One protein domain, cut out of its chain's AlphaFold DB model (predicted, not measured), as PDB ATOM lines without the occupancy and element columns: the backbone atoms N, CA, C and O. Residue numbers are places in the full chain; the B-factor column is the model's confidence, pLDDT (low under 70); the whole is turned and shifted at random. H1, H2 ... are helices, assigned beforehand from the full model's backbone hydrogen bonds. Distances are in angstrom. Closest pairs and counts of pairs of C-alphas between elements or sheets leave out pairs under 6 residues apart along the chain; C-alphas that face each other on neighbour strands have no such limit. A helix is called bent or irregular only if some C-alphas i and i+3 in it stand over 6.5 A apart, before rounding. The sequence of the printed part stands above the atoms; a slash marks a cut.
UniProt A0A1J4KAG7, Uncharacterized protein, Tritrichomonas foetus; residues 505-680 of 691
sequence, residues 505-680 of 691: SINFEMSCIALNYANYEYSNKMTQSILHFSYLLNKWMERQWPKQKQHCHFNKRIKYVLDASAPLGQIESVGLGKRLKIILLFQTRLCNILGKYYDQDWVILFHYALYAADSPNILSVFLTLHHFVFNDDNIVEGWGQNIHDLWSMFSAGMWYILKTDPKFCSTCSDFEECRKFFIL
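AT A GLANCE: This is residues 505 to 680 of the 691 residues of an uncharacterized protein of Tritrichomonas foetus (UniProt A0A1J4KAG7). What shape do residues 505 to 680 make? A compact pile of mostly crossed helices: the helical hairpin of H4 and H5a makes one side, the long helix H2 another, and H5b, H6 and H8 bridge the space between them, H5b and H6 at a steep tilt to H2, of 60 and 56 degrees, and H8 about perpendicular to both H2 and H5a, at 79 and 87 degrees. H1 and H7 sit together at one end, H3 at the other, and the short H9 and H10 follow the end of H8. What are its make-up and size? The 176 printed residues have ten named helices, H1 to H10 in chain order, and no named strand: all helix. The whole is compact, with a radius of gyration of the C-alphas of 16.0 A, and spans 46 by 36 by 25 A.

IN THESE COORDINATES: Where are the first helices? H1 is residues 505 to 515, with C-alpha 505 at (164.162, 210.056, 187.990). H2 is 524 to 543, 28.8 A long; H3 is 545 to 549; H4 is 555 to 573, 30.8 A, irregular with C-alphas 556 and 559 7.5 A apart. Is H5 straight? By its hydrogen bonds residues 576 to 612 were assigned as one helix, but it is bent, with C-alphas 593 and 596 9.3 A apart. Its arms are H5a, 576 to 593, 25.8 A, and H5b, 596 to 612, 23.3 A, itself irregular with C-alphas 596 and 599 8.1 A apart. What follows? H6 is 618 to 629, H7 633 to 636, H8 641 to 658, 25.3 A, H9 662 to 669 and H10 671 to 675, where C-alpha 675 is at (175.983, 205.113, 214.901).

HOW THE PARTS SIT: What do the arms of the hub H5 touch? H5a and H4 are a hairpin at a shallow tilt of 3 degrees, opposite ways, closest at the C-alphas of Ile 571 and Arg 579, 5.3 A. H5a touches H8 about perpendicular, 87 degrees, with residues 583 to 588 alone; the closest C-alphas, Leu 584 and Leu 646, are 6.1 A apart. H5b touches H2 with residues 607 to 611 alone, closest at the C-alphas of Leu 537 and Tyr 611, 5.9 A. Where do the smaller helices stand? H3 only just touches H5b, and H7 only just touches H1, each with 3 pairs of C-alphas within 8 A. H9 touches H8, and H10 touches H9, only at the corner. How do the backbones run? Every O i to N i+4 pair is within hydrogen-bond range in H1, H2, H3, H5a, H6, H8, H9 and H10, but 9 of 13 in H5b and 6 of 15 in H4, where 12 of 16 O i to N i+3 pairs are; H7 is too short for an O i to N i+4 pair.

THE WHOLE: How far does it reach? The two C-alphas farthest apart, those of Gln 550 and Leu 680, are 46.6 A apart. Is it continuous and confident? The printed part has no cut and no long link, and no printed residue is under 70.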
ATOM      1  N   SER A 505     163.898 211.484 188.164       85.50
ATOM      2  CA  SER A 505     164.162 210.056 187.990       85.50
ATOM      3  C   SER A 505     165.623 209.762 187.629       85.50
ATOM      4  O   SER A 505     166.133 208.697 187.960       85.50
ATOM      5  N   ILE A 506     166.313 210.697 186.972       85.56
ATOM      6  CA  ILE A 506     167.730 210.569 186.616       85.56
ATOM      7  C   ILE A 506     168.604 210.956 187.808       85.56
ATOM      8  O   ILE A 506     169.564 210.248 188.089       85.56
ATOM      9  N   ASN A 507     168.236 212.004 188.555       89.69
ATOM     10  CA  ASN A 507     168.888 212.338 189.828       89.69
ATOM     11  C   ASN A 507     168.850 211.162 190.805       89.69
ATOM     12  O   ASN A 507     169.873 210.807 191.381       89.69
ATOM     13  N   PHE A 508     167.682 210.537 190.954       93.06
ATOM     14  CA  PHE A 508     167.519 209.348 191.780       93.06
ATOM     15  C   PHE A 508     168.440 208.208 191.327       93.06
ATOM     16  O   PHE A 508     169.186 207.665 192.141       93.06
ATOM     17  N   GLU A 509     168.451 207.890 190.028       90.81
ATOM     18  CA  GLU A 509     169.296 206.819 189.491       90.81
ATOM     19  C   GLU A 509     170.790 207.099 189.738       90.81
ATOM     20  O   GLU A 509     171.490 206.231 190.259       90.81
ATOM     21  N   MET A 510     171.257 208.327 189.472       91.06
ATOM     22  CA  MET A 510     172.639 208.769 189.727       91.06
ATOM     23  C   MET A 510     173.027 208.630 191.198       91.06
ATOM     24  O   MET A 510     174.091 208.085 191.506       91.06
ATOM     25  N   SER A 511     172.152 209.048 192.118       94.50
ATOM     26  CA  SER A 511     172.405 208.864 193.545       94.50
ATOM     27  C   SER A 511     172.431 207.388 193.941       94.50
ATOM     28  O   SER A 511     173.286 206.999 194.730       94.50
ATOM     29  N   CYS A 512     171.566 206.531 193.384       94.12
ATOM     30  CA  CYS A 512     171.643 205.087 193.630       94.12
ATOM     31  C   CYS A 512     172.983 204.497 193.170       94.12
ATOM     32  O   CYS A 512     173.563 203.663 193.863       94.12
ATOM     33  N   ILE A 513     173.514 204.931 192.029       92.50
ATOM     34  CA  ILE A 513     174.806 204.431 191.545       92.50
ATOM     35  C   ILE A 513     175.936 204.890 192.463       92.50
ATOM     36  O   ILE A 513     176.751 204.062 192.860       92.50
ATOM     37  N   ALA A 514     175.940 206.159 192.876       94.38
ATOM     38  CA  ALA A 514     176.894 206.667 193.859       94.38
ATOM     39  C   ALA A 514     176.821 205.888 195.187       94.38
ATOM     40  O   ALA A 514     177.843 205.460 195.721       94.38
ATOM     41  N   LEU A 515     175.607 205.613 195.677       94.94
ATOM     42  CA  LEU A 515     175.377 204.831 196.895       94.94
ATOM     43  C   LEU A 515     175.861 203.381 196.780       94.94
ATOM     44  O   LEU A 515     176.181 202.778 197.798       94.94
ATOM     45  N   ASN A 516     175.951 202.792 195.584       93.06
ATOM     46  CA  ASN A 516     176.505 201.441 195.436       93.06
ATOM     47  C   ASN A 516     177.990 201.351 195.819       93.06
ATOM     48  O   ASN A 516     178.446 200.252 196.127       93.06
ATOM     49  N   TYR A 517     178.716 202.473 195.839       91.69
ATOM     50  CA  TYR A 517     180.100 202.548 196.323       91.69
ATOM     51  C   TYR A 517     180.204 202.859 197.816       91.69
ATOM     52  O   TYR A 517     181.308 202.909 198.354       91.69
ATOM     53  N   ALA A 518     179.073 203.052 198.497       89.62
ATOM     54  CA  ALA A 518     179.070 203.222 199.935       89.62
ATOM     55  C   ALA A 518     179.487 201.915 200.615       89.62
ATOM     56  O   ALA A 518     178.894 200.859 200.378       89.62
ATOM     57  N   ASN A 519     180.479 201.999 201.495       86.31
ATOM     58  CA  ASN A 519     180.949 200.873 202.281       86.31
ATOM     59  C   ASN A 519     180.628 201.118 203.757       86.31
ATOM     60  O   ASN A 519     181.299 201.895 204.439       86.31
ATOM     61  N   TYR A 520     179.564 200.483 204.239       86.38
ATOM     62  CA  TYR A 520     179.175 200.514 205.646       86.38
ATOM     63  C   TYR A 520     179.531 199.179 206.286       86.38
ATOM     64  O   TYR A 520     178.866 198.171 206.053       86.38
ATOM     65  N   GLU A 521     180.572 199.182 207.109       89.50
ATOM     66  CA  GLU A 521     180.939 198.026 207.916       89.50
ATOM     67  C   GLU A 521     180.055 197.955 209.170       89.50
ATOM     68  O   GLU A 521     179.770 198.967 209.819       89.50
ATOM     69  N   TYR A 522     179.603 196.751 209.519       92.31
ATOM     70  CA  TYR A 522     178.682 196.520 210.632       92.31
ATOM     71  C   TYR A 522     179.428 196.039 211.879       92.31
ATOM     72  O   TYR A 522     180.282 195.157 211.807       92.31
ATOM     73  N   SER A 523     179.100 196.608 213.040       95.19
ATOM     74  CA  SER A 523     179.670 196.195 214.323       95.19
ATOM     75  C   SER A 523     178.957 194.957 214.881       95.19
ATOM     76  O   SER A 523     177.844 194.624 214.475       95.19
ATOM     77  N   ASN A 524     179.537 194.312 215.900       95.25
ATOM     78  CA  ASN A 524     178.877 193.200 216.604       95.25
ATOM     79  C   ASN A 524     177.495 193.586 217.168       95.25
ATOM     80  O   ASN A 524     176.612 192.734 217.267       95.25
ATOM     81  N   LYS A 525     177.288 194.868 217.506       95.56
ATOM     82  CA  LYS A 525     175.980 195.369 217.953       95.56
ATOM     83  C   LYS A 525     174.938 195.321 216.839       95.56
ATOM     84  O   LYS A 525     173.784 195.006 217.125       95.56
ATOM     85  N   MET A 526     175.320 195.590 215.590       96.69
ATOM     86  CA  MET A 526     174.410 195.443 214.450       96.69
ATOM     87  C   MET A 526     174.004 193.984 214.272       96.69
ATOM     88  O   MET A 526     172.819 193.700 214.157       96.69
ATOM     89  N   THR A 527     174.954 193.046 214.338       95.06
ATOM     90  CA  THR A 527     174.659 191.607 214.236       95.06
ATOM     91  C   THR A 527     173.665 191.155 215.309       95.06
ATOM     92  O   THR A 527     172.688 190.477 215.005       95.06
ATOM     93  N   GLN A 528     173.857 191.585 216.561       96.19
ATOM     94  CA  GLN A 528     172.907 191.314 217.647       96.19
ATOM     95  C   GLN A 528     171.535 191.956 217.397       96.19
ATOM     96  O   GLN A 528     170.506 191.330 217.642       96.19
ATOM     97  N   SER A 529     171.513 193.182 216.874       96.69
ATOM     98  CA  SER A 529     170.280 193.910 216.553       96.69
ATOM     99  C   SER A 529     169.494 193.244 215.422       96.69
ATOM    100  O   SER A 529     168.271 193.160 215.491       96.69
ATOM    101  N   ILE A 530     170.187 192.712 214.413       96.62
ATOM    102  CA  ILE A 530     169.598 191.928 213.324       96.62
ATOM    103  C   ILE A 530     168.928 190.661 213.878       96.62
ATOM    104  O   ILE A 530     167.767 190.401 213.568       96.62
ATOM    105  N   LEU A 531     169.613 189.911 214.750       96.94
ATOM    106  CA  LEU A 531     169.038 188.722 215.396       96.94
ATOM    107  C   LEU A 531     167.809 189.068 216.246       96.94
ATOM    108  O   LEU A 531     166.806 188.351 216.221       96.94
ATOM    109  N   HIS A 532     167.865 190.186 216.974       97.12
ATOM    110  CA  HIS A 532     166.734 190.665 217.766       97.12
ATOM    111  C   HIS A 532     165.545 191.060 216.886       97.12
ATOM    112  O   HIS A 532     164.403 190.729 217.195       97.12
ATOM    113  N   PHE A 533     165.793 191.695 215.742       97.19
ATOM    114  CA  PHE A 533     164.747 192.020 214.774       97.19
ATOM    115  C   PHE A 533     164.082 190.772 214.186       97.19
ATOM    116  O   PHE A 533     162.852 190.702 214.144       97.19
ATOM    117  N   SER A 534     164.858 189.745 213.828       96.50
ATOM    118  CA  SER A 534     164.311 188.440 213.431       96.50
ATOM    119  C   SER A 534     163.443 187.824 214.528       96.50
ATOM    120  O   SER A 534     162.369 187.295 214.244       96.50
ATOM    121  N   TYR A 535     163.860 187.937 215.793       97.06
ATOM    122  CA  TYR A 535     163.050 187.496 216.928       97.06
ATOM    123  C   TYR A 535     161.707 188.242 217.010       97.06
ATOM    124  O   TYR A 535     160.677 187.602 217.233       97.06
ATOM    125  N   LEU A 536     161.679 189.561 216.782       96.38
ATOM    126  CA  LEU A 536     160.430 190.334 216.760       96.38
ATOM    127  C   LEU A 536     159.480 189.863 215.649       96.38
ATOM    128  O   LEU A 536     158.289 189.672 215.912       96.38
ATOM    129  N   LEU A 537     160.002 189.608 214.444       96.12
ATOM    130  CA  LEU A 537     159.219 189.070 213.323       96.12
ATOM    131  C   LEU A 537     158.635 187.687 213.650       96.12
ATOM    132  O   LEU A 537     157.431 187.473 213.490       96.12
ATOM    133  N   ASN A 538     159.457 186.773 214.174       96.06
ATOM    134  CA  ASN A 538     159.030 185.425 214.565       96.06
ATOM    135  C   ASN A 538     157.948 185.471 215.648       96.06
ATOM    136  O   ASN A 538     156.888 184.861 215.517       96.06
ATOM    137  N   LYS A 539     158.168 186.278 216.690       96.44
ATOM    138  CA  LYS A 539     157.213 186.467 217.786       96.44
ATOM    139  C   LYS A 539     155.871 187.001 217.285       96.44
ATOM    140  O   LYS A 539     154.821 186.599 217.796       96.44
ATOM    141  N   TRP A 540     155.879 187.909 216.310       95.44
ATOM    142  CA  TRP A 540     154.656 188.409 215.686       95.44
ATOM    143  C   TRP A 540     153.938 187.312 214.887       95.44
ATOM    144  O   TRP A 540     152.730 187.123 215.066       95.44
ATOM    145  N   MET A 541     154.674 186.538 214.086       94.75
ATOM    146  CA  MET A 541     154.130 185.412 213.315       94.75
ATOM    147  C   MET A 541     153.534 184.309 214.192       94.75
ATOM    148  O   MET A 541     152.524 183.715 213.828       94.75
ATOM    149  N   GLU A 542     154.107 184.047 215.363       94.81
ATOM    150  CA  GLU A 542     153.583 183.046 216.297       94.81
ATOM    151  C   GLU A 542     152.318 183.527 217.020       94.81
ATOM    152  O   GLU A 542     151.390 182.752 217.248       94.81
ATOM    153  N   ARG A 543     152.265 184.809 217.406       94.56
ATOM    154  CA  ARG A 543     151.239 185.313 218.339       94.56
ATOM    155  C   ARG A 543     150.096 186.070 217.673       94.56
ATOM    156  O   ARG A 543     148.957 185.974 218.134       94.56
ATOM    157  N   GLN A 544     150.402 186.873 216.658       91.81
ATOM    158  CA  GLN A 544     149.463 187.825 216.058       91.81
ATOM    159  C   GLN A 544     148.913 187.320 214.730       91.81
ATOM    160  O   GLN A 544     147.701 187.373 214.513       91.81
ATOM    161  N   TRP A 545     149.773 186.757 213.877       91.00
ATOM    162  CA  TRP A 545     149.358 186.269 212.562       91.00
ATOM    163  C   TRP A 545     148.204 185.250 212.606       91.00
ATOM    164  O   TRP A 545     147.271 185.425 211.826       91.00
ATOM    165  N   PRO A 546     148.143 184.253 213.518       91.69
ATOM    166  CA  PRO A 546     147.022 183.308 213.550       91.69
ATOM    167  C   PRO A 546     145.664 183.979 213.794       91.69
ATOM    168  O   PRO A 546     144.655 183.540 213.244       91.69
ATOM    169  N   LYS A 547     145.646 185.065 214.579       89.81
ATOM    170  CA  LYS A 547     144.441 185.853 214.874       89.81
ATOM    171  C   LYS A 547     144.060 186.724 213.681       89.81
ATOM    172  O   LYS A 547     142.905 186.774 213.279       89.81
ATOM    173  N   GLN A 548     145.048 187.378 213.082       85.12
ATOM    174  CA  GLN A 548     144.839 188.307 211.976       85.12
ATOM    175  C   GLN A 548     144.529 187.602 210.657       85.12
ATOM    176  O   GLN A 548     143.718 188.096 209.882       85.12
ATOM    177  N   LYS A 549     145.092 186.413 210.420       81.69
ATOM    178  CA  LYS A 549     144.843 185.609 209.220       81.69
ATOM    179  C   LYS A 549     143.356 185.323 209.030       81.69
ATOM    180  O   LYS A 549     142.900 185.275 207.899       81.69
ATOM    181  N   GLN A 550     142.580 185.157 210.099       80.88
ATOM    182  CA  GLN A 550     141.138 184.904 209.982       80.88
ATOM    183  C   GLN A 550     140.358 186.125 209.474       80.88
ATOM    184  O   GLN A 550     139.337 185.965 208.811       80.88
ATOM    185  N   HIS A 551     140.866 187.330 209.738       75.19
ATOM    186  CA  HIS A 551     140.225 188.598 209.388       75.19
ATOM    187  C   HIS A 551     140.852 189.281 208.168       75.19
ATOM    188  O   HIS A 551     140.239 190.169 207.588       75.19
ATOM    189  N   CYS A 552     142.045 188.856 207.747       72.19
ATOM    190  CA  CYS A 552     142.758 189.472 206.641       72.19
ATOM    191  C   CYS A 552     142.019 189.234 205.316       72.19
ATOM    192  O   CYS A 552     141.972 188.116 204.786       72.19
ATOM    193  N   HIS A 553     141.505 190.317 204.730       74.38
ATOM    194  CA  HIS A 553     140.798 190.301 203.445       74.38
ATOM    195  C   HIS A 553     141.681 189.803 202.287       74.38
ATOM    196  O   HIS A 553     141.188 189.376 201.237       74.38
ATOM    197  N   PHE A 554     142.998 189.798 202.496       71.50
ATOM    198  CA  PHE A 554     144.016 189.492 201.503       71.50
ATOM    199  C   PHE A 554     144.540 188.055 201.538       71.50
ATOM    200  O   PHE A 554     145.477 187.754 200.803       71.50
ATOM    201  N   ASN A 555     143.914 187.124 202.269       76.94
ATOM    202  CA  ASN A 555     144.312 185.705 202.236       76.94
ATOM    203  C   ASN A 555     144.408 185.134 200.812       76.94
ATOM    204  O   ASN A 555     145.357 184.430 200.474       76.94
ATOM    205  N   LYS A 556     143.459 185.496 199.940       80.19
ATOM    206  CA  LYS A 556     143.453 185.084 198.523       80.19
ATOM    207  C   LYS A 556     144.569 185.740 197.694       80.19
ATOM    208  O   LYS A 556     144.820 185.317 196.571       80.19
ATOM    209  N   ARG A 557     145.221 186.777 198.228       81.62
ATOM    210  CA  ARG A 557     146.308 187.540 197.600       81.62
ATOM    211  C   ARG A 557     147.672 187.328 198.264       81.62
ATOM    212  O   ARG A 557     148.638 187.908 197.787       81.62
ATOM    213  N   ILE A 558     147.781 186.468 199.283       85.31
ATOM    214  CA  ILE A 558     149.054 186.149 199.960       85.31
ATOM    215  C   ILE A 558     150.139 185.747 198.958       85.31
ATOM    216  O   ILE A 558     151.271 186.197 199.081       85.31
ATOM    217  N   LYS A 559     149.788 184.975 197.923       87.94
ATOM    218  CA  LYS A 559     150.725 184.620 196.850       87.94
ATOM    219  C   LYS A 559     151.386 185.856 196.223       87.94
ATOM    220  O   LYS A 559     152.596 185.871 196.066       87.94
ATOM    221  N   TYR A 560     150.614 186.904 195.936       89.25
ATOM    222  CA  TYR A 560     151.156 188.141 195.370       89.25
ATOM    223  C   TYR A 560     152.036 188.900 196.364       89.25
ATOM    224  O   TYR A 560     152.977 189.565 195.951       89.25
ATOM    225  N   VAL A 561     151.751 188.796 197.665       89.56
ATOM    226  CA  VAL A 561     152.600 189.381 198.715       89.56
ATOM    227  C   VAL A 561     153.946 188.658 198.780       89.56
ATOM    228  O   VAL A 561     154.972 189.323 198.846       89.56
ATOM    229  N   LEU A 562     153.951 187.325 198.672       89.06
ATOM    230  CA  LEU A 562     155.180 186.527 198.564       89.06
ATOM    231  C   LEU A 562     155.971 186.877 197.293       89.06
ATOM    232  O   LEU A 562     157.181 187.081 197.345       89.06
ATOM    233  N   ASP A 563     155.284 187.018 196.158       86.50
ATOM    234  CA  ASP A 563     155.906 187.440 194.898       86.50
ATOM    235  C   ASP A 563     156.483 188.874 195.004       86.50
ATOM    236  O   ASP A 563     157.513 189.195 194.407       86.50
ATOM    237  N   ALA A 564     155.838 189.754 195.779       90.06
ATOM    238  CA  ALA A 564     156.319 191.109 196.041       90.06
ATOM    239  C   ALA A 564     157.519 191.142 196.997       90.06
ATOM    240  O   ALA A 564     158.374 192.012 196.836       90.06
ATOM    241  N   SER A 565     157.592 190.220 197.964       91.81
ATOM    242  CA  SER A 565     158.670 190.149 198.956       91.81
ATOM    243  C   SER A 565     159.906 189.399 198.459       91.81
ATOM    244  O   SER A 565     160.997 189.654 198.958       91.81
ATOM    245  N   ALA A 566     159.774 188.525 197.458       87.56
ATOM    246  CA  ALA A 566     160.880 187.737 196.906       87.56
ATOM    247  C   ALA A 566     162.156 188.550 196.562       87.56
ATOM    248  O   ALA A 566     163.247 188.088 196.903       87.56
ATOM    249  N   PRO A 567     162.084 189.760 195.964       87.50
ATOM    250  CA  PRO A 567     163.275 190.578 195.707       87.50
ATOM    251  C   PRO A 567     164.043 191.003 196.967       87.50
ATOM    252  O   PRO A 567     165.255 191.196 196.900       87.50
ATOM    253  N   LEU A 568     163.378 191.132 198.124       91.12
ATOM    254  CA  LEU A 568     164.026 191.549 199.373       91.12
ATOM    255  C   LEU A 568     165.097 190.548 199.830       91.12
ATOM    256  O   LEU A 568     166.110 190.968 200.380       91.12
ATOM    257  N   GLY A 569     164.935 189.255 199.525       85.75
ATOM    258  CA  GLY A 569     165.926 188.212 199.826       85.75
ATOM    259  C   GLY A 569     167.286 188.402 199.137       85.75
ATOM    260  O   GLY A 569     168.242 187.699 199.442       85.75
ATOM    261  N   GLN A 570     167.399 189.345 198.196       83.62
ATOM    262  CA  GLN A 570     168.618 189.585 197.415       83.62
ATOM    263  C   GLN A 570     169.463 190.749 197.945       83.62
ATOM    264  O   GLN A 570     170.574 190.976 197.458       83.62
ATOM    265  N   ILE A 571     168.947 191.486 198.932       90.12
ATOM    266  CA  ILE A 571     169.519 192.741 199.432       90.12
ATOM    267  C   ILE A 571     170.971 192.576 199.900       90.12
ATOM    268  O   ILE A 571     171.780 193.481 199.710       90.12
ATOM    269  N   GLU A 572     171.344 191.419 200.441       85.38
ATOM    270  CA  GLU A 572     172.701 191.159 200.939       85.38
ATOM    271  C   GLU A 572     173.763 191.190 199.832       85.38
ATOM    272  O   GLU A 572     174.878 191.659 200.051       85.38
ATOM    273  N   SER A 573     173.393 190.755 198.627       82.94
ATOM    274  CA  SER A 573     174.320 190.509 197.515       82.94
ATOM    275  C   SER A 573     174.586 191.724 196.618       82.94
ATOM    276  O   SER A 573     175.316 191.622 195.633       82.94
ATOM    277  N   VAL A 574     173.983 192.877 196.922       89.56
ATOM    278  CA  VAL A 574     174.010 194.065 196.054       89.56
ATOM    279  C   VAL A 574     174.402 195.334 196.811       89.56
ATOM    280  O   VAL A 574     174.263 195.405 198.032       89.56
ATOM    281  N   GLY A 575     174.881 196.351 196.082       90.88
ATOM    282  CA  GLY A 575     175.244 197.664 196.632       90.88
ATOM    283  C   GLY A 575     174.044 198.458 197.167       90.88
ATOM    284  O   GLY A 575     172.898 198.209 196.784       90.88
ATOM    285  N   LEU A 576     174.298 199.425 198.059       94.06
ATOM    286  CA  LEU A 576     173.261 200.120 198.837       94.06
ATOM    287  C   LEU A 576     172.190 200.816 197.980       94.06
ATOM    288  O   LEU A 576     171.010 200.766 198.322       94.06
ATOM    289  N   GLY A 577     172.561 201.420 196.852       94.12
ATOM    290  CA  GLY A 577     171.581 202.030 195.954       94.12
ATOM    291  C   GLY A 577     170.654 201.009 195.300       94.12
ATOM    292  O   GLY A 577     169.447 201.230 195.228       94.12
ATOM    293  N   LYS A 578     171.177 199.845 194.896       91.56
ATOM    294  CA  LYS A 578     170.346 198.738 194.400       91.56
ATOM    295  C   LYS A 578     169.441 198.177 195.503       91.56
ATOM    296  O   LYS A 578     168.280 197.885 195.224       91.56
ATOM    297  N   ARG A 579     169.910 198.117 196.757       94.31
ATOM    298  CA  ARG A 579     169.066 197.769 197.921       94.31
ATOM    299  C   ARG A 579     167.891 198.739 198.077       94.31
ATOM    300  O   ARG A 579     166.760 198.290 198.242       94.31
ATOM    301  N   LEU A 580     168.129 200.048 197.952       95.88
ATOM    302  CA  LEU A 580     167.066 201.060 197.978       95.88
ATOM    303  C   LEU A 580     166.048 200.838 196.847       95.88
ATOM    304  O   LEU A 580     164.847 200.822 197.108       95.88
ATOM    305  N   LYS A 581     166.502 200.588 195.610       94.44
ATOM    306  CA  LYS A 581     165.602 200.283 194.479       94.44
ATOM    307  C   LYS A 581     164.737 199.046 194.747       94.44
ATOM    308  O   LYS A 581     163.540 199.082 194.479       94.44
ATOM    309  N   ILE A 582     165.312 197.983 195.316       93.50
ATOM    310  CA  ILE A 582     164.581 196.767 195.713       93.50
ATOM    311  C   ILE A 582     163.505 197.088 196.763       93.50
ATOM    312  O   ILE A 582     162.363 196.651 196.621       93.50
ATOM    313  N   ILE A 583     163.835 197.885 197.785       96.19
ATOM    314  CA  ILE A 583     162.890 198.295 198.837       96.19
ATOM    315  C   ILE A 583     161.724 199.107 198.260       96.19
ATOM    316  O   ILE A 583     160.562 198.839 198.566       96.19
ATOM    317  N   LEU A 584     162.014 200.078 197.392       95.88
ATOM    318  CA  LEU A 584     160.984 200.913 196.769       95.88
ATOM    319  C   LEU A 584     160.103 200.107 195.804       95.88
ATOM    320  O   LEU A 584     158.892 200.335 195.738       95.88
ATOM    321  N   LEU A 585     160.681 199.135 195.092       93.00
ATOM    322  CA  LEU A 585     159.940 198.201 194.244       93.00
ATOM    323  C   LEU A 585     159.003 197.319 195.077       93.00
ATOM    324  O   LEU A 585     157.830 197.180 194.728       93.00
ATOM    325  N   PHE A 586     159.496 196.771 196.190       95.12
ATOM    326  CA  PHE A 586     158.688 196.026 197.154       95.12
ATOM    327  C   PHE A 586     157.506 196.869 197.648       95.12
ATOM    328  O   PHE A 586     156.358 196.431 197.543       95.12
ATOM    329  N   GLN A 587     157.763 198.099 198.099       95.06
ATOM    330  CA  GLN A 587     156.712 198.987 198.592       95.06
ATOM    331  C   GLN A 587     155.685 199.311 197.500       95.06
ATOM    332  O   GLN A 587     154.483 199.225 197.740       95.06
ATOM    333  N   THR A 588     156.141 199.608 196.281       94.00
ATOM    334  CA  THR A 588     155.256 199.869 195.135       94.00
ATOM    335  C   THR A 588     154.345 198.673 194.850       94.00
ATOM    336  O   THR A 588     153.133 198.828 194.686       94.00
ATOM    337  N   ARG A 589     154.903 197.454 194.829       93.06
ATOM    338  CA  ARG A 589     154.131 196.218 194.625       93.06
ATOM    339  C   ARG A 589     153.125 195.996 195.755       93.06
ATOM    340  O   ARG A 589     151.980 195.648 195.476       93.06
ATOM    341  N   LEU A 590     153.518 196.246 197.003       91.94
ATOM    342  CA  LEU A 590     152.638 196.100 198.159       91.94
ATOM    343  C   LEU A 590     151.458 197.087 198.110       91.94
ATOM    344  O   LEU A 590     150.311 196.671 198.284       91.94
ATOM    345  N   CYS A 591     151.708 198.359 197.778       91.19
ATOM    346  CA  CYS A 591     150.660 199.364 197.564       91.19
ATOM    347  C   CYS A 591     149.679 198.936 196.461       91.19
ATOM    348  O   CYS A 591     148.463 199.015 196.646       91.19
ATOM    349  N   ASN A 592     150.188 198.403 195.344       90.81
ATOM    350  CA  ASN A 592     149.353 197.921 194.240       90.81
ATOM    351  C   ASN A 592     148.470 196.724 194.638       90.81
ATOM    352  O   ASN A 592     147.321 196.635 194.207       90.81
ATOM    353  N   ILE A 593     148.982 195.810 195.470       89.38
ATOM    354  CA  ILE A 593     148.219 194.651 195.961       89.38
ATOM    355  C   ILE A 593     147.061 195.093 196.861       89.38
ATOM    356  O   ILE A 593     145.969 194.519 196.774       89.38
ATOM    357  N   LEU A 594     147.292 196.102 197.702       84.38
ATOM    358  CA  LEU A 594     146.325 196.620 198.671       84.38
ATOM    359  C   LEU A 594     145.244 197.498 198.025       84.38
ATOM    360  O   LEU A 594     144.070 197.425 198.405       84.38
ATOM    361  N   GLY A 595     145.609 198.297 197.018       85.31
ATOM    362  CA  GLY A 595     144.689 199.203 196.336       85.31
ATOM    363  C   GLY A 595     143.978 200.139 197.321       85.31
ATOM    364  O   GLY A 595     144.619 200.864 198.070       85.31
ATOM    365  N   LYS A 596     142.639 200.110 197.340       76.94
ATOM    366  CA  LYS A 596     141.814 200.988 198.196       76.94
ATOM    367  C   LYS A 596     141.806 200.615 199.687       76.94
ATOM    368  O   LYS A 596     141.339 201.414 200.484       76.94
ATOM    369  N   TYR A 597     142.286 199.429 200.065       71.62
ATOM    370  CA  TYR A 597     142.279 198.955 201.461       71.62
ATOM    371  C   TYR A 597     143.627 199.165 202.161       71.62
ATOM    372  O   TYR A 597     143.941 198.474 203.131       71.62
ATOM    373  N   TYR A 598     144.441 200.087 201.642       73.75
ATOM    374  CA  TYR A 598     145.786 200.352 202.136       73.75
ATOM    375  C   TYR A 598     145.802 200.614 203.653       73.75
ATOM    376  O   TYR A 598     146.567 199.981 204.368       73.75
ATOM    377  N   ASP A 599     144.886 201.420 204.183       75.31
ATOM    378  CA  ASP A 599     144.974 201.865 205.582       75.31
ATOM    379  C   ASP A 599     144.668 200.782 206.635       75.31
ATOM    380  O   ASP A 599     145.094 200.905 207.781       75.31
ATOM    381  N   GLN A 600     143.935 199.719 206.281       79.12
ATOM    382  CA  GLN A 600     143.445 198.733 207.259       79.12
ATOM    383  C   GLN A 600     144.396 197.545 207.442       79.12
ATOM    384  O   GLN A 600     144.678 197.141 208.568       79.12
ATOM    385  N   ASP A 601     144.916 197.004 206.338       84.06
ATOM    386  CA  ASP A 601     145.662 195.738 206.334       84.06
ATOM    387  C   ASP A 601     147.157 195.907 206.019       84.06
ATOM    388  O   ASP A 601     147.917 194.935 206.098       84.06
ATOM    389  N   TRP A 602     147.616 197.116 205.668       89.06
ATOM    390  CA  TRP A 602     148.990 197.322 205.199       89.06
ATOM    391  C   TRP A 602     150.042 196.855 206.204       89.06
ATOM    392  O   TRP A 602     150.958 196.131 205.831       89.06
ATOM    393  N   VAL A 603     149.883 197.192 207.484       89.75
ATOM    394  CA  VAL A 603     150.845 196.828 208.536       89.75
ATOM    395  C   VAL A 603     150.979 195.311 208.701       89.75
ATOM    396  O   VAL A 603     152.075 194.799 208.942       89.75
ATOM    397  N   ILE A 604     149.860 194.594 208.571       89.56
ATOM    398  CA  ILE A 604     149.793 193.136 208.697       89.56
ATOM    399  C   ILE A 604     150.529 192.496 207.521       89.56
ATOM    400  O   ILE A 604     151.379 191.626 207.711       89.56
ATOM    401  N   LEU A 605     150.237 192.954 206.300       90.38
ATOM    402  CA  LEU A 605     150.876 192.426 205.097       90.38
ATOM    403  C   LEU A 605     152.348 192.817 204.998       90.38
ATOM    404  O   LEU A 605     153.143 192.009 204.534       90.38
ATOM    405  N   PHE A 606     152.725 194.008 205.461       94.00
ATOM    406  CA  PHE A 606     154.114 194.450 205.529       94.00
ATOM    407  C   PHE A 606     154.936 193.545 206.455       94.00
ATOM    408  O   PHE A 606     155.977 193.035 206.046       94.00
ATOM    409  N   HIS A 607     154.439 193.274 207.668       93.88
ATOM    410  CA  HIS A 607     155.065 192.324 208.594       93.88
ATOM    411  C   HIS A 607     155.199 190.927 207.989       93.88
ATOM    412  O   HIS A 607     156.284 190.346 208.012       93.88
ATOM    413  N   TYR A 608     154.104 190.402 207.432       93.69
ATOM    414  CA  TYR A 608     154.096 189.088 206.796       93.69
ATOM    415  C   TYR A 608     155.100 189.015 205.638       93.69
ATOM    416  O   TYR A 608     155.837 188.041 205.526       93.69
ATOM    417  N   ALA A 609     155.165 190.056 204.806       94.50
ATOM    418  CA  ALA A 609     156.089 190.140 203.684       94.50
ATOM    419  C   ALA A 609     157.555 190.175 204.130       94.50
ATOM    420  O   ALA A 609     158.373 189.459 203.560       94.50
ATOM    421  N   LEU A 610     157.893 190.973 205.151       95.44
ATOM    422  CA  LEU A 610     159.259 191.030 205.679       95.44
ATOM    423  C   LEU A 610     159.686 189.712 206.322       95.44
ATOM    424  O   LEU A 610     160.817 189.281 206.119       95.44
ATOM    425  N   TYR A 611     158.784 189.059 207.055       94.81
ATOM    426  CA  TYR A 611     159.029 187.714 207.566       94.81
ATOM    427  C   TYR A 611     159.258 186.719 206.421       94.81
ATOM    428  O   TYR A 611     160.242 185.986 206.423       94.81
ATOM    429  N   ALA A 612     158.384 186.722 205.413       92.19
ATOM    430  CA  ALA A 612     158.462 185.797 204.287       92.19
ATOM    431  C   ALA A 612     159.679 186.023 203.378       92.19
ATOM    432  O   ALA A 612     160.101 185.099 202.688       92.19
ATOM    433  N   ALA A 613     160.228 187.238 203.353       91.25
ATOM    434  CA  ALA A 613     161.454 187.550 202.629       91.25
ATOM    435  C   ALA A 613     162.701 186.879 203.222       91.25
ATOM    436  O   ALA A 613     163.701 186.790 202.513       91.25
ATOM    437  N   ASP A 614     162.659 186.472 204.498       89.38
ATOM    438  CA  ASP A 614     163.777 185.865 205.236       89.38
ATOM    439  C   ASP A 614     165.106 186.636 205.073       89.38
ATOM    440  O   ASP A 614     166.180 186.070 204.895       89.38
ATOM    441  N   SER A 615     165.026 187.972 205.089       88.94
ATOM    442  CA  SER A 615     166.168 188.867 204.873       88.94
ATOM    443  C   SER A 615     166.415 189.715 206.120       88.94
ATOM    444  O   SER A 615     166.023 190.887 206.159       88.94
ATOM    445  N   PRO A 616     167.070 189.174 207.156       82.38
ATOM    446  CA  PRO A 616     167.226 189.858 208.439       82.38
ATOM    447  C   PRO A 616     168.113 191.115 208.323       82.38
ATOM    448  O   PRO A 616     167.917 192.097 209.042       82.38
ATOM    449  N   ASN A 617     168.997 191.156 207.320       91.31
ATOM    450  CA  ASN A 617     169.783 192.333 206.948       91.31
ATOM    451  C   ASN A 617     168.949 193.524 206.436       91.31
ATOM    452  O   ASN A 617     169.486 194.614 206.250       91.31
ATOM    453  N   ILE A 618     167.631 193.378 206.256       95.69
ATOM    454  CA  ILE A 618     166.756 194.516 205.945       95.69
ATOM    455  C   ILE A 618     166.832 195.604 207.024       95.69
ATOM    456  O   ILE A 618     166.745 196.787 206.697       95.69
ATOM    457  N   LEU A 619     167.053 195.228 208.292       97.06
ATOM    458  CA  LEU A 619     167.190 196.191 209.382       97.06
ATOM    459  C   LEU A 619     168.427 197.074 209.197       97.06
ATOM    460  O   LEU A 619     168.321 198.293 209.303       97.06
ATOM    461  N   SER A 620     169.592 196.480 208.927       96.12
ATOM    462  CA  SER A 620     170.833 197.250 208.789       96.12
ATOM    463  C   SER A 620     170.736 198.225 207.620       96.12
ATOM    464  O   SER A 620     171.097 199.388 207.758       96.12
ATOM    465  N   VAL A 621     170.145 197.787 206.509       96.19
ATOM    466  CA  VAL A 621     169.885 198.619 205.330       96.19
ATOM    467  C   VAL A 621     168.906 199.742 205.633       96.19
ATOM    468  O   VAL A 621     169.162 200.882 205.255       96.19
ATOM    469  N   PHE A 622     167.813 199.439 206.336       97.69
ATOM    470  CA  PHE A 622     166.854 200.444 206.773       97.69
ATOM    471  C   PHE A 622     167.533 201.530 207.609       97.69
ATOM    472  O   PHE A 622     167.395 202.705 207.289       97.69
ATOM    473  N   LEU A 623     168.311 201.144 208.624       97.25
ATOM    474  CA  LEU A 623     169.009 202.089 209.494       97.25
ATOM    475  C   LEU A 623     170.063 202.897 208.731       97.25
ATOM    476  O   LEU A 623     170.151 204.106 208.927       97.25
ATOM    477  N   THR A 624     170.814 202.266 207.818       95.81
ATOM    478  CA  THR A 624     171.777 202.975 206.965       95.81
ATOM    479  C   THR A 624     171.086 204.041 206.115       95.81
ATOM    480  O   THR A 624     171.500 205.198 206.105       95.81
ATOM    481  N   LEU A 625     170.019 203.666 205.407       96.75
ATOM    482  CA  LEU A 625     169.291 204.584 204.539       96.75
ATOM    483  C   LEU A 625     168.606 205.692 205.348       96.75
ATOM    484  O   LEU A 625     168.712 206.860 204.991       96.75
ATOM    485  N   HIS A 626     167.938 205.342 206.447       96.94
ATOM    486  CA  HIS A 626     167.186 206.293 207.262       96.94
ATOM    487  C   HIS A 626     168.096 207.363 207.866       96.94
ATOM    488  O   HIS A 626     167.806 208.547 207.739       96.94
ATOM    489  N   HIS A 627     169.211 206.953 208.478       95.19
ATOM    490  CA  HIS A 627     170.053 207.867 209.248       95.19
ATOM    491  C   HIS A 627     171.121 208.583 208.428       95.19
ATOM    492  O   HIS A 627     171.426 209.733 208.734       95.19
ATOM    493  N   PHE A 628     171.685 207.938 207.402       94.00
ATOM    494  CA  PHE A 628     172.838 208.481 206.665       94.00
ATOM    495  C   PHE A 628     172.515 208.941 205.244       94.00
ATOM    496  O   PHE A 628     173.320 209.650 204.653       94.00
ATOM    497  N   VAL A 629     171.379 208.529 204.676       95.56
ATOM    498  CA  VAL A 629     171.023 208.867 203.288       95.56
ATOM    499  C   VAL A 629     169.861 209.845 203.252       95.56
ATOM    500  O   VAL A 629     170.013 210.940 202.730       95.56
ATOM    501  N   PHE A 630     168.720 209.489 203.843       95.88
ATOM    502  CA  PHE A 630     167.517 210.328 203.814       95.88
ATOM    503  C   PHE A 630     167.613 211.601 204.666       95.88
ATOM    504  O   PHE A 630     166.775 212.482 204.499       95.88
ATOM    505  N   ASN A 631     168.643 211.712 205.510       93.00
ATOM    506  CA  ASN A 631     168.973 212.924 206.261       93.00
ATOM    507  C   ASN A 631     170.021 213.818 205.564       93.00
ATOM    508  O   ASN A 631     170.334 214.882 206.091       93.00
ATOM    509  N   ASP A 632     170.594 213.405 204.424       93.69
ATOM    510  CA  ASP A 632     171.545 214.223 203.657       93.69
ATOM    511  C   ASP A 632     170.861 214.825 202.425       93.69
ATOM    512  O   ASP A 632     170.657 214.154 201.404       93.69
ATOM    513  N   ASP A 633     170.553 216.120 202.514       93.19
ATOM    514  CA  ASP A 633     169.909 216.878 201.443       93.19
ATOM    515  C   ASP A 633     170.685 216.786 200.125       93.19
ATOM    516  O   ASP A 633     170.073 216.629 199.075       93.19
ATOM    517  N   ASN A 634     172.023 216.771 200.131       91.81
ATOM    518  CA  ASN A 634     172.781 216.709 198.875       91.81
ATOM    519  C   ASN A 634     172.572 215.374 198.147       91.81
ATOM    520  O   ASN A 634     172.678 215.309 196.916       91.81
ATOM    521  N   ILE A 635     172.271 214.302 198.886       93.19
ATOM    522  CA  ILE A 635     172.004 212.990 198.304       93.19
ATOM    523  C   ILE A 635     170.584 212.950 197.740       93.19
ATOM    524  O   ILE A 635     170.426 212.631 196.553       93.19
ATOM    525  N   VAL A 636     169.586 213.307 198.558       95.19
ATOM    526  CA  VAL A 636     168.157 213.143 198.228       95.19
ATOM    527  C   VAL A 636     167.539 214.296 197.442       95.19
ATOM    528  O   VAL A 636     166.463 214.135 196.861       95.19
ATOM    529  N   GLU A 637     168.217 215.442 197.363       92.44
ATOM    530  CA  GLU A 637     167.763 216.592 196.586       92.44
ATOM    531  C   GLU A 637     167.478 216.167 195.143       92.44
ATOM    532  O   GLU A 637     168.350 215.665 194.422       92.44
ATOM    533  N   GLY A 638     166.228 216.368 194.725       90.81
ATOM    534  CA  GLY A 638     165.766 216.043 193.383       90.81
ATOM    535  C   GLY A 638     165.294 214.602 193.176       90.81
ATOM    536  O   GLY A 638     165.024 214.254 192.036       90.81
ATOM    537  N   TRP A 639     165.141 213.750 194.198       93.06
ATOM    538  CA  TRP A 639     164.591 212.387 194.012       93.06
ATOM    539  C   TRP A 639     163.093 212.356 193.673       93.06
ATOM    540  O   TRP A 639     162.591 211.389 193.101       93.06
ATOM    541  N   GLY A 640     162.383 213.454 193.932       93.62
ATOM    542  CA  GLY A 640     160.957 213.598 193.657       93.62
ATOM    543  C   GLY A 640     160.075 212.976 194.741       93.62
ATOM    544  O   GLY A 640     160.423 211.979 195.367       93.62
ATOM    545  N   GLN A 641     158.896 213.570 194.938       95.12
ATOM    546  CA  GLN A 641     158.022 213.271 196.077       95.12
ATOM    547  C   GLN A 641     157.645 211.787 196.190       95.12
ATOM    548  O   GLN A 641     157.689 211.231 197.276       95.12
ATOM    549  N   ASN A 642     157.393 211.115 195.063       95.00
ATOM    550  CA  ASN A 642     157.024 209.697 195.053       95.00
ATOM    551  C   ASN A 642     158.069 208.791 195.736       95.00
ATOM    552  O   ASN A 642     157.702 207.820 196.390       95.00
ATOM    553  N   ILE A 643     159.366 209.098 195.613       96.19
ATOM    554  CA  ILE A 643     160.424 208.326 196.281       96.19
ATOM    555  C   ILE A 643     160.358 208.535 197.796       96.19
ATOM    556  O   ILE A 643     160.442 207.566 198.551       96.19
ATOM    557  N   HIS A 644     160.153 209.778 198.240       96.19
ATOM    558  CA  HIS A 644     159.992 210.104 199.656       96.19
ATOM    559  C   HIS A 644     158.716 209.499 200.244       96.19
ATOM    560  O   HIS A 644     158.757 209.004 201.366       96.19
ATOM    561  N   ASP A 645     157.614 209.475 199.494       95.81
ATOM    562  CA  ASP A 645     156.351 208.872 199.927       95.81
ATOM    563  C   ASP A 645     156.507 207.356 200.100       95.81
ATOM    564  O   ASP A 645     156.185 206.807 201.155       95.81
ATOM    565  N   LEU A 646     157.078 206.674 199.099       96.00
ATOM    566  CA  LEU A 646     157.370 205.239 199.161       96.00
ATOM    567  C   LEU A 646     158.310 204.903 200.324       96.00
ATOM    568  O   LEU A 646     158.049 203.964 201.078       96.00
ATOM    569  N   TRP A 647     159.375 205.685 200.511       97.50
ATOM    570  CA  TRP A 647     160.286 205.498 201.635       97.50
ATOM    571  C   TRP A 647     159.613 205.754 202.984       97.50
ATOM    572  O   TRP A 647     159.797 204.970 203.912       97.50
ATOM    573  N   SER A 648     158.802 206.806 203.098       96.31
ATOM    574  CA  SER A 648     158.078 207.141 204.329       96.31
ATOM    575  C   SER A 648     157.124 206.024 204.727       96.31
ATOM    576  O   SER A 648     157.072 205.649 205.898       96.31
ATOM    577  N   MET A 649     156.428 205.429 203.754       94.69
ATOM    578  CA  MET A 649     155.601 204.252 203.995       94.69
ATOM    579  C   MET A 649     156.451 203.070 204.470       94.69
ATOM    580  O   MET A 649     156.177 202.517 205.529       94.69
ATOM    581  N   PHE A 650     157.527 202.717 203.762       96.88
ATOM    582  CA  PHE A 650     158.417 201.633 204.195       96.88
ATOM    583  C   PHE A 650     158.971 201.867 205.616       96.88
ATOM    584  O   PHE A 650     158.936 200.975 206.466       96.88
ATOM    585  N   SER A 651     159.413 203.093 205.904       97.25
ATOM    586  CA  SER A 651     159.944 203.502 207.203       97.25
ATOM    587  C   SER A 651     158.896 203.410 208.305       97.25
ATOM    588  O   SER A 651     159.210 202.916 209.386       97.25
ATOM    589  N   ALA A 652     157.655 203.832 208.054       96.00
ATOM    590  CA  ALA A 652     156.563 203.683 209.012       96.00
ATOM    591  C   ALA A 652     156.329 202.207 209.371       96.00
ATOM    592  O   ALA A 652     156.034 201.890 210.523       96.00
ATOM    593  N   GLY A 653     156.523 201.308 208.403       95.81
ATOM    594  CA  GLY A 653     156.332 199.872 208.562       95.81
ATOM    595  C   GLY A 653     157.415 199.302 209.458       95.81
ATOM    596  O   GLY A 653     157.105 198.686 210.475       95.81
ATOM    597  N   MET A 654     158.677 199.610 209.145       97.75
ATOM    598  CA  MET A 654     159.836 199.251 209.967       97.75
ATOM    599  C   MET A 654     159.695 199.761 211.404       97.75
ATOM    600  O   MET A 654     159.842 198.989 212.352       97.75
ATOM    601  N   TRP A 655     159.334 201.035 211.588       97.69
ATOM    602  CA  TRP A 655     159.124 201.607 212.918       97.69
ATOM    603  C   TRP A 655     157.968 200.952 213.667       97.69
ATOM    604  O   TRP A 655     158.055 200.780 214.881       97.69
ATOM    605  N   TYR A 656     156.898 200.558 212.978       95.94
ATOM    606  CA  TYR A 656     155.799 199.832 213.606       95.94
ATOM    607  C   TYR A 656     156.262 198.473 214.163       95.94
ATOM    608  O   TYR A 656     155.891 198.130 215.286       95.94
ATOM    609  N   ILE A 657     157.124 197.738 213.443       96.12
ATOM    610  CA  ILE A 657     157.731 196.491 213.951       96.12
ATOM    611  C   ILE A 657     158.580 196.782 215.191       96.12
ATOM    612  O   ILE A 657     158.420 196.140 216.229       96.12
ATOM    613  N   LEU A 658     159.459 197.784 215.105       96.75
ATOM    614  CA  LEU A 658     160.389 198.130 216.180       96.75
ATOM    615  C   LEU A 658     159.664 198.586 217.453       96.75
ATOM    616  O   LEU A 658     160.081 198.219 218.547       96.75
ATOM    617  N   LYS A 659     158.535 199.294 217.335       96.44
ATOM    618  CA  LYS A 659     157.706 199.736 218.475       96.44
ATOM    619  C   LYS A 659     157.159 198.594 219.337       96.44
ATOM    620  O   LYS A 659     156.735 198.849 220.462       96.44
ATOM    621  N   THR A 660     157.182 197.349 218.854       94.75
ATOM    622  CA  THR A 660     156.842 196.175 219.678       94.75
ATOM    623  C   THR A 660     157.847 195.928 220.812       94.75
ATOM    624  O   THR A 660     157.512 195.249 221.785       94.75
ATOM    625  N   ASP A 661     159.042 196.524 220.723       97.31
ATOM    626  CA  ASP A 661     160.043 196.627 221.784       97.31
ATOM    627  C   ASP A 661     160.510 198.094 221.919       97.31
ATOM    628  O   ASP A 661     161.416 198.538 221.205       97.31
ATOM    629  N   PRO A 662     159.919 198.879 222.844       97.00
ATOM    630  CA  PRO A 662     160.216 200.304 222.983       97.00
ATOM    631  C   PRO A 662     161.692 200.624 223.251       97.00
ATOM    632  O   PRO A 662     162.187 201.656 222.797       97.00
ATOM    633  N   LYS A 663     162.416 199.745 223.960       97.06
ATOM    634  CA  LYS A 663     163.836 199.957 224.275       97.06
ATOM    635  C   LYS A 663     164.690 199.800 223.022       97.06
ATOM    636  O   LYS A 663     165.557 200.634 222.750       97.06
ATOM    637  N   PHE A 664     164.429 198.747 222.250       96.69
ATOM    638  CA  PHE A 664     165.117 198.529 220.983       96.69
ATOM    639  C   PHE A 664     164.780 199.620 219.962       96.69
ATOM    640  O   PHE A 664     165.684 200.153 219.320       96.69
ATOM    641  N   CYS A 665     163.506 200.018 219.881       97.44
ATOM    642  CA  CYS A 665     163.058 201.126 219.041       97.44
ATOM    643  C   CYS A 665     163.801 202.424 219.371       97.44
ATOM    644  O   CYS A 665     164.336 203.044 218.459       97.44
ATOM    645  N   SER A 666     163.880 202.791 220.657       95.94
ATOM    646  CA  SER A 666     164.586 203.992 221.121       95.94
ATOM    647  C   SER A 666     166.065 203.983 220.713       95.94
ATOM    648  O   SER A 666     166.570 204.955 220.157       95.94
ATOM    649  N   THR A 667     166.729 202.831 220.874       95.75
ATOM    650  CA  THR A 667     168.136 202.642 220.468       95.75
ATOM    651  C   THR A 667     168.323 202.805 218.955       95.75
ATOM    652  O   THR A 667     169.316 203.367 218.510       95.75
ATOM    653  N   CYS A 668     167.376 202.311 218.153       96.00
ATOM    654  CA  CYS A 668     167.428 202.420 216.696       96.00
ATOM    655  C   CYS A 668     167.081 203.826 216.186       96.00
ATOM    656  O   CYS A 668     167.559 204.211 215.120       96.00
ATOM    657  N   SER A 669     166.224 204.570 216.891       95.38
ATOM    658  CA  SER A 669     165.799 205.921 216.499       95.38
ATOM    659  C   SER A 669     166.801 207.008 216.869       95.38
ATOM    660  O   SER A 669     166.844 208.030 216.194       95.38
ATOM    661  N   ASP A 670     167.593 206.804 217.920       96.06
ATOM    662  CA  ASP A 670     168.636 207.745 218.312       96.06
ATOM    663  C   ASP A 670     169.850 207.620 217.379       96.06
ATOM    664  O   ASP A 670     170.422 206.539 217.223       96.06
ATOM    665  N   PHE A 671     170.238 208.724 216.734       93.94
ATOM    666  CA  PHE A 671     171.318 208.724 215.745       93.94
ATOM    667  C   PHE A 671     172.670 208.331 216.357       93.94
ATOM    668  O   PHE A 671     173.411 207.553 215.754       93.94
ATOM    669  N   GLU A 672     172.991 208.815 217.559       93.88
ATOM    670  CA  GLU A 672     174.284 208.563 218.204       93.88
ATOM    671  C   GLU A 672     174.399 207.122 218.715       93.88
ATOM    672  O   GLU A 672     175.452 206.490 218.586       93.88
ATOM    673  N   GLU A 673     173.317 206.547 219.241       93.88
ATOM    674  CA  GLU A 673     173.271 205.125 219.583       93.88
ATOM    675  C   GLU A 673     173.298 204.241 218.334       93.88
ATOM    676  O   GLU A 673     174.076 203.280 218.283       93.88
ATOM    677  N   CYS A 674     172.527 204.586 217.297       93.00
ATOM    678  CA  CYS A 674     172.509 203.853 216.035       93.00
ATOM    679  C   CYS A 674     173.882 203.876 215.351       93.00
ATOM    680  O   CYS A 674     174.336 202.859 214.824       93.00
ATOM    681  N   ARG A 675     174.618 204.991 215.433       92.56
ATOM    682  CA  ARG A 675     175.983 205.113 214.901       92.56
ATOM    683  C   ARG A 675     176.935 204.059 215.472       92.56
ATOM    684  O   ARG A 675     177.813 203.589 214.753       92.56
ATOM    685  N   LYS A 676     176.730 203.601 216.716       93.50
ATOM    686  CA  LYS A 676     177.526 202.523 217.345       93.50
ATOM    687  C   LYS A 676     177.291 201.147 216.704       93.50
ATOM    688  O   LYS A 676     178.025 200.196 216.993       93.50
ATOM    689  N   PHE A 677     176.273 201.005 215.856       94.19
ATOM    690  CA  PHE A 677     176.037 199.793 215.070       94.19
ATOM    691  C   PHE A 677     176.961 199.708 213.846       94.19
ATOM    692  O   PHE A 677     177.104 198.635 213.265       94.19
ATOM    693  N   PHE A 678     177.642 200.793 213.481       92.88
ATOM    694  CA  PHE A 678     178.526 200.846 212.320       92.88
ATOM    695  C   PHE A 678     179.987 200.992 212.755       92.88
ATOM    696  O   PHE A 678     180.298 201.644 213.754       92.88
ATOM    697  N   ILE A 679     180.900 200.366 212.014       87.50
ATOM    698  CA  ILE A 679     182.341 200.546 212.196       87.50
ATOM    699  C   ILE A 679     182.732 201.770 211.374       87.50
ATOM    700  O   ILE A 679     182.674 201.763 210.147       87.50
ATOM    701  N   LEU A 680     183.104 202.851 212.057       73.00
ATOM    702  CA  LEU A 680     183.635 204.026 211.379       73.00
ATOM    703  C   LEU A 680     185.059 203.713 210.907       73.00
ATOM    704  O   LEU A 680     185.867 203.250 211.725       73.00
TER     705      LEU A 680